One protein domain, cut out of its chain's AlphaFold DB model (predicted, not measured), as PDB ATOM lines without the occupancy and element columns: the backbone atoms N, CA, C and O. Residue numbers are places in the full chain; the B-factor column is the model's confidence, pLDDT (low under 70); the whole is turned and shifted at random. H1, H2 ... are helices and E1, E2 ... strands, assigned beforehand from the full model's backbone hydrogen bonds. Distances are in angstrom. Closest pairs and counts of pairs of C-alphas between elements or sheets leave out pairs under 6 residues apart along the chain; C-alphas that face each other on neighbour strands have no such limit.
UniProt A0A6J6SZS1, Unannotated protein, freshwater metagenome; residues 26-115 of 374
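This is residues 26 to 115 of the 374 residues of the protein "Unannotated protein" of freshwater metagenome (UniProt A0A6J6SZS1). This is a small sandwich of two three-stranded sheets face to face, E1 E2 E3 in one layer and E4 E5 E6 in the other, with strands at 26 degrees from layer to layer. The short helix H1 sits beside the strands of the first sheet, and H2 lies on the way from E3 to E4, where the chain changes sheets; the long link between E1 and E2 reaches one end of the longest axis. The printed part has 90 residues, with two named helices and six named strands in the order E1 E2 H1 E3 H2 E4 E5 E6; both sheets are antiparallel, in the orders E1 E2 E3 and E4 E5 E6. The class is mostly strand, though only 42 residues are in named elements. The whole is compact, with a radius of gyration of the C-alphas of 12.8 A, and elongated, spanning 40 by 25 by 18 A.

Find C-alpha 30 at (210.853, 170.015, 121.802); from there E1, residues 30 to 36, runs 19.9 A. E2, residues 48 to 54, runs 20.2 A, and E3 is residues 69 to 71. In the other sheet, start at C-alpha 82 at (200.941, 174.714, 106.888) for E4, residues 82 to 87, 14.4 A. E5, residues 92 to 97, is 16.3 A long, and E6, residues 102 to 106, runs 14.0 A to C-alpha 106 at (216.298, 174.218, 112.084). H1 is residues 65 to 68 and H2 residues 75 to 78.

Look first at the hairpin E1 and E2, where N 31 and O 53 are 2.8 A apart, within hydrogen-bond range. Between E2 and the edge strand E3, N 50 and O 70 are 2.8 A apart. H1 is on this sheet at its level, with a height of 0.2 A. Across the sandwich, the closest C-alphas of E1 and E4 are those of Pro 34 and Ile 82, 5.9 A apart. E4, E5 and E6 form a meander, each strand the antiparallel neighbour of the one before; N 86 and O 94 are 2.8 A apart, as are N 93 and O 105. H2 only grazes this sheet, with residues 75 to 76. H1 and H2 are apart, and each is too short for an O i to N i+4 pair; each has its one O i to N i+3 pair within range.

The C-alphas farthest apart are those of Ala 42 and Ala 56, 40.0 A. The printed part has no cut, and the link E1 to E2, 11 residues, is long. The mean pLDDT of the printed part is 80.6; residues 38 to 46, 100, 111 to 113 and 115 are under 70.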
ATOM      1  N   GLU A  26     208.516 166.287 116.605       91.38
ATOM      2  CA  GLU A  26     209.234 166.160 117.879       91.38
ATOM      3  C   GLU A  26     210.740 166.041 117.612       91.38
ATOM      4  O   GLU A  26     211.162 165.252 116.765       91.38
ATOM      5  N   VAL A  27     211.550 166.826 118.328       90.44
ATOM      6  CA  VAL A  27     213.019 166.732 118.324       90.44
ATOM      7  C   VAL A  27     213.513 166.832 119.762       90.44
ATOM      8  O   VAL A  27     213.485 167.904 120.370       90.44
ATOM      9  N   GLY A  28     213.972 165.711 120.320       92.38
ATOM     10  CA  GLY A  28     214.352 165.646 121.730       92.38
ATOM     11  C   GLY A  28     213.162 165.984 122.630       92.38
ATOM     12  O   GLY A  28     212.136 165.326 122.565       92.38
ATOM     13  N   THR A  29     213.285 167.017 123.463       94.19
ATOM     14  CA  THR A  29     212.203 167.475 124.358       94.19
ATOM     15  C   THR A  29     211.306 168.542 123.736       94.19
ATOM     16  O   THR A  29     210.397 169.044 124.398       94.19
ATOM     17  N   ARG A  30     211.548 168.918 122.477       93.75
ATOM     18  CA  ARG A  30     210.853 170.015 121.802       93.75
ATOM     19  C   ARG A  30     209.774 169.496 120.872       93.75
ATOM     20  O   ARG A  30     210.000 168.538 120.135       93.75
ATOM     21  N   MET A  31     208.636 170.183 120.852       94.50
ATOM     22  CA  MET A  31     207.564 169.954 119.889       94.50
ATOM     23  C   MET A  31     207.252 171.197 119.068       94.50
ATOM     24  O   MET A  31     207.219 172.315 119.585       94.50
ATOM     25  N   PHE A  32     206.979 170.967 117.786       93.06
ATOM     26  CA  PHE A  32     206.693 171.991 116.790       93.06
ATOM     27  C   PHE A  32     205.252 171.868 116.308       93.06
ATOM     28  O   PHE A  32     204.842 170.822 115.799       93.06
ATOM     29  N   PHE A  33     204.496 172.954 116.437       92.31
ATOM     30  CA  PHE A  33     203.076 173.010 116.105       92.31
ATOM     31  C   PHE A  33     202.846 173.951 114.923       92.31
ATOM     32  O   PHE A  33     203.262 175.113 114.996       92.31
ATOM     33  N   PRO A  34     202.197 173.491 113.839       90.75
ATOM     34  CA  PRO A  34     201.812 174.368 112.747       90.75
ATOM     35  C   PRO A  34     200.548 175.140 113.117       90.75
ATOM     36  O   PRO A  34     199.589 174.588 113.660       90.75
ATOM     37  N   PHE A  35     200.541 176.422 112.785       86.81
ATOM     38  CA  PHE A  35     199.378 177.281 112.900       86.81
ATOM     39  C   PHE A  35     199.195 178.070 111.612       86.81
ATOM     40  O   PHE A  35     200.161 178.533 111.002       86.81
ATOM     41  N   SER A  36     197.937 178.267 111.238       82.44
ATOM     42  CA  SER A  36     197.543 179.130 110.133       82.44
ATOM     43  C   SER A  36     196.297 179.905 110.540       82.44
ATOM     44  O   SER A  36     195.390 179.352 111.167       82.44
ATOM     45  N   THR A  37     196.220 181.184 110.183       76.81
ATOM     46  CA  THR A  37     194.953 181.916 110.305       76.81
ATOM     47  C   THR A  37     193.938 181.406 109.275       76.81
ATOM     48  O   THR A  37     194.332 181.160 108.131       76.81
ATOM     49  N   PRO A  38     192.639 181.309 109.616       61.47
ATOM     50  CA  PRO A  38     191.591 181.009 108.645       61.47
ATOM     51  C   PRO A  38     191.615 181.979 107.456       61.47
ATOM     52  O   PRO A  38     191.926 183.163 107.598       61.47
ATOM     53  N   VAL A  39     191.253 181.464 106.283       53.62
ATOM     54  CA  VAL A  39     191.286 182.154 104.986       53.62
ATOM     55  C   VAL A  39     190.106 183.130 104.826       53.62
ATOM     56  O   VAL A  39     189.397 183.074 103.835       53.62
ATOM     57  N   ASP A  40     189.889 184.041 105.776       50.31
ATOM     58  CA  ASP A  40     188.972 185.187 105.584       50.31
ATOM     59  C   ASP A  40     189.729 186.492 105.276       50.31
ATOM     60  O   ASP A  40     189.157 187.576 105.167       50.31
ATOM     61  N   ALA A  41     191.044 186.405 105.057       46.34
ATOM     62  CA  ALA A  41     191.898 187.538 104.733       46.34
ATOM     63  C   ALA A  41     192.028 187.744 103.214       46.34
ATOM     64  O   ALA A  41     193.112 187.623 102.640       46.34
ATOM     65  N   ALA A  42     190.937 188.145 102.560       46.50
ATOM     66  CA  ALA A  42     190.991 188.693 101.199       46.50
ATOM     67  C   ALA A  42     191.817 190.001 101.103       46.50
ATOM     68  O   ALA A  42     191.985 190.534 100.010       46.50
ATOM     69  N   LEU A  43     192.337 190.530 102.223       47.69
ATOM     70  CA  LEU A  43     192.988 191.843 102.284       47.69
ATOM     71  C   LEU A  43     194.330 191.901 103.046       47.69
ATOM     72  O   LEU A  43     195.000 192.923 102.947       47.69
ATOM     73  N   THR A  44     194.776 190.849 103.754       49.19
ATOM     74  CA  THR A  44     196.031 190.908 104.556       49.19
ATOM     75  C   THR A  44     196.960 189.694 104.442       49.19
ATOM     76  O   THR A  44     198.001 189.678 105.087       49.19
ATOM     77  N   GLY A  45     196.628 188.704 103.605       55.69
ATOM     78  CA  GLY A  45     197.402 187.465 103.483       55.69
ATOM     79  C   GLY A  45     197.053 186.440 104.567       55.69
ATOM     80  O   GLY A  45     196.681 186.793 105.684       55.69
ATOM     81  N   VAL A  46     197.126 185.155 104.211       58.91
ATOM     82  CA  VAL A  46     197.191 184.075 105.206       58.91
ATOM     83  C   VAL A  46     198.542 184.224 105.892       58.91
ATOM     84  O   VAL A  46     199.510 184.504 105.201       58.91
ATOM     85  N   ASN A  47     198.614 184.074 107.210       71.38
ATOM     86  CA  ASN A  47     199.887 183.938 107.906       71.38
ATOM     87  C   ASN A  47     199.957 182.520 108.460       71.38
ATOM     88  O   ASN A  47     199.060 182.105 109.196       71.38
ATOM     89  N   SER A  48     201.013 181.793 108.102       83.81
ATOM     90  CA  SER A  48     201.386 180.560 108.790       83.81
ATOM     91  C   SER A  48     202.605 180.771 109.663       83.81
ATOM     92  O   SER A  48     203.509 181.544 109.325       83.81
ATOM     93  N   TRP A  49     202.635 180.051 110.777       88.56
ATOM     94  CA  TRP A  49     203.764 180.035 111.688       88.56
ATOM     95  C   TRP A  49     203.949 178.670 112.348       88.56
ATOM     96  O   TRP A  49     203.035 177.848 112.407       88.56
ATOM     97  N   ALA A  50     205.162 178.439 112.835       91.12
ATOM     98  CA  ALA A  50     205.515 177.316 113.684       91.12
ATOM     99  C   ALA A  50     205.695 177.813 115.118       91.12
ATOM    100  O   ALA A  50     206.446 178.761 115.334       91.12
ATOM    101  N   LEU A  51     205.046 177.170 116.087       92.44
ATOM    102  CA  LEU A  51     205.339 177.352 117.510       92.44
ATOM    103  C   LEU A  51     206.255 176.225 117.984       92.44
ATOM    104  O   LEU A  51     205.946 175.061 117.738       92.44
ATOM    105  N   CYS A  52     207.318 176.557 118.706       95.06
ATOM    106  CA  CYS A  52     208.174 175.606 119.403       95.06
ATOM    107  C   CYS A  52     207.902 175.651 120.909       95.06
ATOM    108  O   CYS A  52     207.957 176.718 121.529       95.06
ATOM    109  N   PHE A  53     207.648 174.488 121.503       94.00
ATOM    110  CA  PHE A  53     207.511 174.307 122.947       94.00
ATOM    111  C   PHE A  53     208.516 173.266 123.438       94.00
ATOM    112  O   PHE A  53     208.586 172.175 122.874       94.00
ATOM    113  N   ASP A  54     209.267 173.580 124.491       94.62
ATOM    114  CA  ASP A  54     210.226 172.665 125.110       94.62
ATOM    115  C   ASP A  54     209.642 172.083 126.401       94.62
ATOM    116  O   ASP A  54     209.437 172.778 127.398       94.62
ATOM    117  N   TYR A  55     209.376 170.779 126.395       92.00
ATOM    118  CA  TYR A  55     208.834 170.065 127.548       92.00
ATOM    119  C   TYR A  55     209.840 169.917 128.692       92.00
ATOM    120  O   TYR A  55     209.416 169.692 129.825       92.00
ATOM    121  N   ALA A  56     211.143 170.063 128.437       94.38
ATOM    122  CA  ALA A  56     212.143 170.045 129.502       94.38
ATOM    123  C   ALA A  56     212.039 171.290 130.386       94.38
ATOM    124  O   ALA A  56     212.164 171.197 131.607       94.38
ATOM    125  N   THR A  57     211.810 172.454 129.774       94.56
ATOM    126  CA  THR A  57     211.687 173.732 130.489       94.56
ATOM    127  C   THR A  57     210.238 174.084 130.820       94.56
ATOM    128  O   THR A  57     209.999 174.909 131.699       94.56
ATOM    129  N   GLY A  58     209.269 173.463 130.140       93.69
ATOM    130  CA  GLY A  58     207.849 173.779 130.265       93.69
ATOM    131  C   GLY A  58     207.485 175.147 129.680       93.69
ATOM    132  O   GLY A  58     206.535 175.771 130.152       93.69
ATOM    133  N   ALA A  59     208.241 175.631 128.692       93.69
ATOM    134  CA  ALA A  59     208.082 176.961 128.111       93.69
ATOM    135  C   ALA A  59     208.241 176.949 126.582       93.69
ATOM    136  O   ALA A  59     208.706 175.977 125.987       93.69
ATOM    137  N   ALA A  60     207.864 178.059 125.943       92.12
ATOM    138  CA  ALA A  60     208.210 178.307 124.548       92.12
ATOM    139  C   ALA A  60     209.739 178.276 124.360       92.12
ATOM    140  O   ALA A  60     210.485 178.718 125.239       92.12
ATOM    141  N   CYS A  61     210.207 177.746 123.230       93.00
ATOM    142  CA  CYS A  61     211.641 177.634 122.956       93.00
ATOM    143  C   CYS A  61     212.262 179.034 122.844       93.00
ATOM    144  O   CYS A  61     211.907 179.799 121.949       93.00
ATOM    145  N   GLY A  62     213.175 179.382 123.756       88.62
ATOM    146  CA  GLY A  62     213.703 180.747 123.883       88.62
ATOM    147  C   GLY A  62     214.572 181.202 122.707       88.62
ATOM    148  O   GLY A  62     214.755 182.395 122.495       88.62
ATOM    149  N   GLU A  63     215.106 180.258 121.935       85.88
ATOM    150  CA  GLU A  63     215.887 180.518 120.729       85.88
ATOM    151  C   GLU A  63     215.033 180.752 119.476       85.88
ATOM    152  O   GLU A  63     215.562 181.179 118.453       85.88
ATOM    153  N   PHE A  64     213.730 180.478 119.527       87.44
ATOM    154  CA  PHE A  64     212.827 180.821 118.433       87.44
ATOM    155  C   PHE A  64     212.495 182.324 118.481       87.44
ATOM    156  O   PHE A  64     212.390 182.894 119.570       87.44
ATOM    157  N   PRO A  65     212.293 182.982 117.324       78.94
ATOM    158  CA  PRO A  65     211.858 184.376 117.286       78.94
ATOM    159  C   PRO A  65     210.560 184.585 118.077       78.94
ATOM    160  O   PRO A  65     209.779 183.652 118.234       78.94
ATOM    161  N   THR A  66     210.334 185.810 118.562       77.62
ATOM    162  CA  THR A  66     209.061 186.284 119.144       77.62
ATOM    163  C   THR A  66     208.319 185.223 119.978       77.62
ATOM    164  O   THR A  66     207.279 184.713 119.564       77.62
ATOM    165  N   ASP A  67     208.871 184.874 121.143       78.38
ATOM    166  CA  ASP A  67     208.247 183.966 122.119       78.38
ATOM    167  C   ASP A  67     207.938 182.551 121.588       78.38
ATOM    168  O   ASP A  67     206.879 181.982 121.859       78.38
ATOM    169  N   GLY A  68     208.865 181.949 120.837       83.12
ATOM    170  CA  GLY A  68     208.711 180.568 120.369       83.12
ATOM    171  C   GLY A  68     208.153 180.423 118.958       83.12
ATOM    172  O   GLY A  68     207.864 179.301 118.547       83.12
ATOM    173  N   VAL A  69     207.972 181.515 118.213       87.31
ATOM    174  CA  VAL A  69     207.210 181.544 116.960       87.31
ATOM    175  C   VAL A  69     208.082 181.886 115.748       87.31
ATOM    176  O   VAL A  69     208.668 182.960 115.654       87.31
ATOM    177  N   ARG A  70     208.084 181.013 114.734       88.81
ATOM    178  CA  ARG A  70     208.655 181.297 113.403       88.81
ATOM    179  C   ARG A  70     207.552 181.557 112.386       88.81
ATOM    180  O   ARG A  70     206.729 180.682 112.147       88.81
ATOM    181  N   THR A  71     207.575 182.714 111.730       87.69
ATOM    182  CA  THR A  71     206.689 183.049 110.599       87.69
ATOM    183  C   THR A  71     207.344 182.748 109.249       87.69
ATOM    184  O   THR A  71     208.571 182.721 109.155       87.69
ATOM    185  N   PHE A  72     206.544 182.600 108.187       85.06
ATOM    186  CA  PHE A  72     207.030 182.285 106.831       85.06
ATOM    187  C   PHE A  72     206.620 183.334 105.775       85.06
ATOM    188  O   PHE A  72     205.917 182.995 104.822       85.06
ATOM    189  N   PRO A  73     207.027 184.612 105.913       84.44
ATOM    190  CA  PRO A  73     206.606 185.681 105.000       84.44
ATOM    191  C   PRO A  73     207.131 185.501 103.568       84.44
ATOM    192  O   PRO A  73     206.493 185.944 102.613       84.44
ATOM    193  N   ASP A  74     208.263 184.821 103.405       78.94
ATOM    194  CA  ASP A  74     208.907 184.647 102.102       78.94
ATOM    195  C   ASP A  74     208.299 183.495 101.285       78.94
ATOM    196  O   ASP A  74     208.424 183.450 100.061       78.94
ATOM    197  N   VAL A  75     207.559 182.587 101.931       78.19
ATOM    198  CA  VAL A  75     206.928 181.437 101.269       78.19
ATOM    199  C   VAL A  75     205.570 181.863 100.729       78.19
ATOM    200  O   VAL A  75     204.681 182.253 101.483       78.19
ATOM    201  N   ASN A  76     205.414 181.831  99.404       80.50
ATOM    202  CA  ASN A  76     204.216 182.311  98.706       80.50
ATOM    203  C   ASN A  76     203.755 183.715  99.163       80.50
ATOM    204  O   ASN A  76     202.555 183.997  99.245       80.50
ATOM    205  N   LYS A  77     204.704 184.607  99.491       81.81
ATOM    206  CA  LYS A  77     204.427 185.952 100.036       81.81
ATOM    207  C   LYS A  77     203.567 185.905 101.311       81.81
ATOM    208  O   LYS A  77     202.601 186.657 101.443       81.81
ATOM    209  N   GLY A  78     203.848 184.941 102.184       78.31
ATOM    210  CA  GLY A  78     203.120 184.658 103.418       78.31
ATOM    211  C   GLY A  78     201.887 183.789 103.213       78.31
ATOM    212  O   GLY A  78     201.468 183.118 104.148       78.31
ATOM    213  N   ARG A  79     201.341 183.723 101.989       81.81
ATOM    214  CA  ARG A  79     200.054 183.087 101.668       81.81
ATOM    215  C   ARG A  79     200.160 181.564 101.587       81.81
ATOM    216  O   ARG A  79     199.827 180.977 100.561       81.81
ATOM    217  N   VAL A  80     200.632 180.939 102.653       80.12
ATOM    218  CA  VAL A  80     200.710 179.489 102.795       80.12
ATOM    219  C   VAL A  80     199.938 179.068 104.039       80.12
ATOM    220  O   VAL A  80     199.981 179.771 105.047       80.12
ATOM    221  N   SER A  81     199.226 177.947 103.979       86.00
ATOM    222  CA  SER A  81     198.646 177.257 105.140       86.00
ATOM    223  C   SER A  81     199.440 175.989 105.409       86.00
ATOM    224  O   SER A  81     199.405 175.092 104.577       86.00
ATOM    225  N   ILE A  82     200.151 175.901 106.533       84.94
ATOM    226  CA  ILE A  82     200.941 174.714 106.888       84.94
ATOM    227  C   ILE A  82     200.059 173.730 107.648       84.94
ATOM    228  O   ILE A  82     199.455 174.074 108.663       84.94
ATOM    229  N   TYR A  83     200.013 172.486 107.180       81.81
ATOM    230  CA  TYR A  83     199.144 171.456 107.756       81.81
ATOM    231  C   TYR A  83     199.864 170.531 108.730       81.81
ATOM    232  O   TYR A  83     199.238 169.897 109.582       81.81
ATOM    233  N   GLY A  84     201.182 170.434 108.606       84.62
ATOM    234  CA  GLY A  84     201.954 169.470 109.360       84.62
ATOM    235  C   GLY A  84     203.440 169.737 109.296       84.62
ATOM    236  O   GLY A  84     203.920 170.316 108.322       84.62
ATOM    237  N   PHE A  85     204.140 169.264 110.320       88.19
ATOM    238  CA  PHE A  85     205.588 169.201 110.376       88.19
ATOM    239  C   PHE A  85     206.075 167.755 110.491       88.19
ATOM    240  O   PHE A  85     205.437 166.923 111.133       88.19
ATOM    241  N   ALA A  86     207.235 167.480 109.907       83.38
ATOM    242  CA  ALA A  86     208.033 166.286 110.139       83.38
ATOM    243  C   ALA A  86     209.452 166.707 110.530       83.38
ATOM    244  O   ALA A  86     209.967 167.686 109.995       83.38
ATOM    245  N   ALA A  87     210.073 165.976 111.453       83.81
ATOM    246  CA  ALA A  87     211.473 166.179 111.797       83.81
ATOM    247  C   ALA A  87     212.348 165.100 111.158       83.81
ATOM    248  O   ALA A  87     211.950 163.933 111.108       83.81
ATOM    249  N   ASP A  88     213.544 165.474 110.709       78.38
ATOM    250  CA  ASP A  88     214.602 164.511 110.414       78.38
ATOM    251  C   ASP A  88     215.510 164.275 111.635       78.38
ATOM    252  O   ASP A  88     215.408 164.935 112.672       78.38
ATOM    253  N   GLN A  89     216.425 163.312 111.509       71.56
ATOM    254  CA  GLN A  89     217.358 162.945 112.580       71.56
ATOM    255  C   GLN A  89     218.380 164.046 112.905       71.56
ATOM    256  O   GLN A  89     218.980 164.024 113.976       71.56
ATOM    257  N   ASN A  90     218.563 165.016 112.008       73.12
ATOM    258  CA  ASN A  90     219.475 166.143 112.177       73.12
ATOM    259  C   ASN A  90     218.782 167.354 112.819       73.12
ATOM    260  O   ASN A  90     219.389 168.418 112.950       73.12
ATOM    261  N   GLY A  91     217.512 167.210 113.212       80.62
ATOM    262  CA  GLY A  91     216.731 168.286 113.801       80.62
ATOM    263  C   GLY A  91     216.288 169.329 112.779       80.62
ATOM    264  O   GLY A  91     215.997 170.463 113.163       80.62
ATOM    265  N   CYS A  92     216.230 168.990 111.494       85.56
ATOM    266  CA  CYS A  92     215.488 169.789 110.535       85.56
ATOM    267  C   CYS A  92     213.988 169.520 110.670       85.56
ATOM    268  O   CYS A  92     213.562 168.370 110.712       85.56
ATOM    269  N   ILE A  93     213.191 170.584 110.640       87.56
ATOM    270  CA  ILE A  93     211.737 170.548 110.564       87.56
ATOM    271  C   ILE A  93     211.281 170.896 109.145       87.56
ATOM    272  O   ILE A  93     211.541 171.994 108.656       87.56
ATOM    273  N   TRP A  94     210.548 169.984 108.516       84.62
ATOM    274  CA  TRP A  94     209.923 170.141 107.205       84.62
ATOM    275  C   TRP A  94     208.422 170.337 107.366       84.62
ATOM    276  O   TRP A  94     207.757 169.516 107.993       84.62
ATOM    277  N   GLY A  95     207.875 171.408 106.799       84.38
ATOM    278  CA  GLY A  95     206.447 171.696 106.796       84.38
ATOM    279  C   GLY A  95     205.848 171.620 105.405       84.38
ATOM    280  O   GLY A  95     206.379 172.221 104.473       84.38
ATOM    281  N   LEU A  96     204.718 170.924 105.274       78.50
ATOM    282  CA  LEU A  96     203.951 170.878 104.030       78.50
ATOM    283  C   LEU A  96     202.755 171.826 104.116       78.50
ATOM    284  O   LEU A  96     201.936 171.729 105.037       78.50
ATOM    285  N   GLY A  97     202.664 172.727 103.142       78.00
ATOM    286  CA  GLY A  97     201.584 173.688 103.005       78.00
ATOM    287  C   GLY A  97     200.658 173.440 101.814       78.00
ATOM    288  O   GLY A  97     200.751 172.435 101.103       78.00
ATOM    289  N   ASP A  98     199.730 174.367 101.601       75.56
ATOM    290  CA  ASP A  98     198.824 174.375 100.457       75.56
ATOM    291  C   ASP A  98     199.559 174.552  99.125       75.56
ATOM    292  O   ASP A  98     200.678 175.051  99.054       75.56
ATOM    293  N   ALA A  99     198.925 174.082  98.045       71.62
ATOM    294  CA  ALA A  99     199.441 174.166  96.676       71.62
ATOM    295  C   ALA A  99     200.872 173.609  96.476       71.62
ATOM    296  O   ALA A  99     201.547 173.976  95.517       71.62
ATOM    297  N   GLY A 100     201.322 172.702  97.352       66.69
ATOM    298  CA  GLY A 100     202.643 172.072  97.273       66.69
ATOM    299  C   GLY A 100     203.792 172.934  97.800       66.69
ATOM    300  O   GLY A 100     204.946 172.530  97.664       66.69
ATOM    301  N   TRP A 101     203.504 174.086  98.411       78.00
ATOM    302  CA  TRP A 101     204.523 174.892  99.076       78.00
ATOM    303  C   TRP A 101     205.074 174.159 100.294       78.00
ATOM    304  O   TRP A 101     204.333 173.542 101.057       78.00
ATOM    305  N   GLN A 102     206.385 174.246 100.484       78.19
ATOM    306  CA  GLN A 102     207.072 173.654 101.620       78.19
ATOM    307  C   GLN A 102     207.833 174.730 102.378       78.19
ATOM    308  O   GLN A 102     208.288 175.719 101.799       78.19
ATOM    309  N   VAL A 103     207.963 174.522 103.680       82.56
ATOM    310  CA  VAL A 103     208.848 175.302 104.539       82.56
ATOM    311  C   VAL A 103     209.838 174.360 105.194       82.56
ATOM    312  O   VAL A 103     209.510 173.207 105.463       82.56
ATOM    313  N   ALA A 104     211.037 174.844 105.475       85.38
ATOM    314  CA  ALA A 104     212.041 174.059 106.170       85.38
ATOM    315  C   ALA A 104     212.765 174.938 107.186       85.38
ATOM    316  O   ALA A 104     213.037 176.106 106.905       85.38
ATOM    317  N   PHE A 105     213.050 174.411 108.374       85.44
ATOM    318  CA  PHE A 105     213.773 175.150 109.400       85.44
ATOM    319  C   PHE A 105     214.496 174.293 110.425       85.44
ATOM    320  O   PHE A 105     214.064 173.202 110.770       85.44
ATOM    321  N   ASN A 106     215.579 174.831 110.975       87.25
ATOM    322  CA  ASN A 106     216.298 174.218 112.084       87.25
ATOM    323  C   ASN A 106     215.465 174.237 113.389       87.25
ATOM    324  O   ASN A 106     214.963 175.287 113.799       87.25
ATOM    325  N   SER A 107     215.386 173.091 114.075       88.81
ATOM    326  CA  SER A 107     214.813 172.913 115.426       88.81
ATOM    327  C   SER A 107     215.518 173.704 116.540       88.81
ATOM    328  O   SER A 107     214.998 173.822 117.650       88.81
ATOM    329  N   THR A 108     216.698 174.249 116.259       83.88
ATOM    330  CA  THR A 108     217.534 175.074 117.130       83.88
ATOM    331  C   THR A 108     217.671 176.462 116.510       83.88
ATOM    332  O   THR A 108     218.412 176.671 115.556       83.88
ATOM    333  N   GLY A 109     216.926 177.428 117.041       78.06
ATOM    334  CA  GLY A 109     217.020 178.841 116.657       78.06
ATOM    335  C   GLY A 109     215.991 179.306 115.631       78.06
ATOM    336  O   GLY A 109     215.879 180.501 115.387       78.06
ATOM    337  N   ALA A 110     215.245 178.390 115.004       75.06
ATOM    338  CA  ALA A 110     214.276 178.715 113.954       75.06
ATOM    339  C   ALA A 110     214.840 179.582 112.815       75.06
ATOM    340  O   ALA A 110     214.090 180.222 112.080       75.06
ATOM    341  N   THR A 111     216.154 179.592 112.631       66.94
ATOM    342  CA  THR A 111     216.850 180.325 111.575       66.94
ATOM    343  C   THR A 111     217.541 179.342 110.650       66.94
ATOM    344  O   THR A 111     218.027 178.301 111.091       66.94
ATOM    345  N   GLY A 112     217.600 179.692 109.367       64.38
ATOM    346  CA  GLY A 112     218.125 178.823 108.324       64.38
ATOM    347  C   GLY A 112     217.047 177.896 107.776       64.38
ATOM    348  O   GLY A 112     216.197 177.393 108.519       64.38
ATOM    349  N   ASP A 113     217.067 177.724 106.462       65.81
ATOM    350  CA  ASP A 113     216.337 176.654 105.802       65.81
ATOM    351  C   ASP A 113     217.096 175.353 106.030       65.81
ATOM    352  O   ASP A 113     218.329 175.355 106.150       65.81
ATOM    353  N   CYS A 114     216.376 174.235 106.097       70.81
ATOM    354  CA  CYS A 114     217.028 172.938 106.079       70.81
ATOM    355  C   CYS A 114     217.608 172.687 104.706       70.81
ATOM    356  O   CYS A 114     217.005 172.136 103.793       70.81
ATOM    357  N   THR A 115     218.814 173.176 104.579       68.31
ATOM    358  CA  THR A 115     219.647 173.074 103.408       68.31
ATOM    359  C   THR A 115     220.427 171.770 103.422       68.31
ATOM    360  O   THR A 115     221.035 171.415 102.421       68.31
TER     361      THR A 115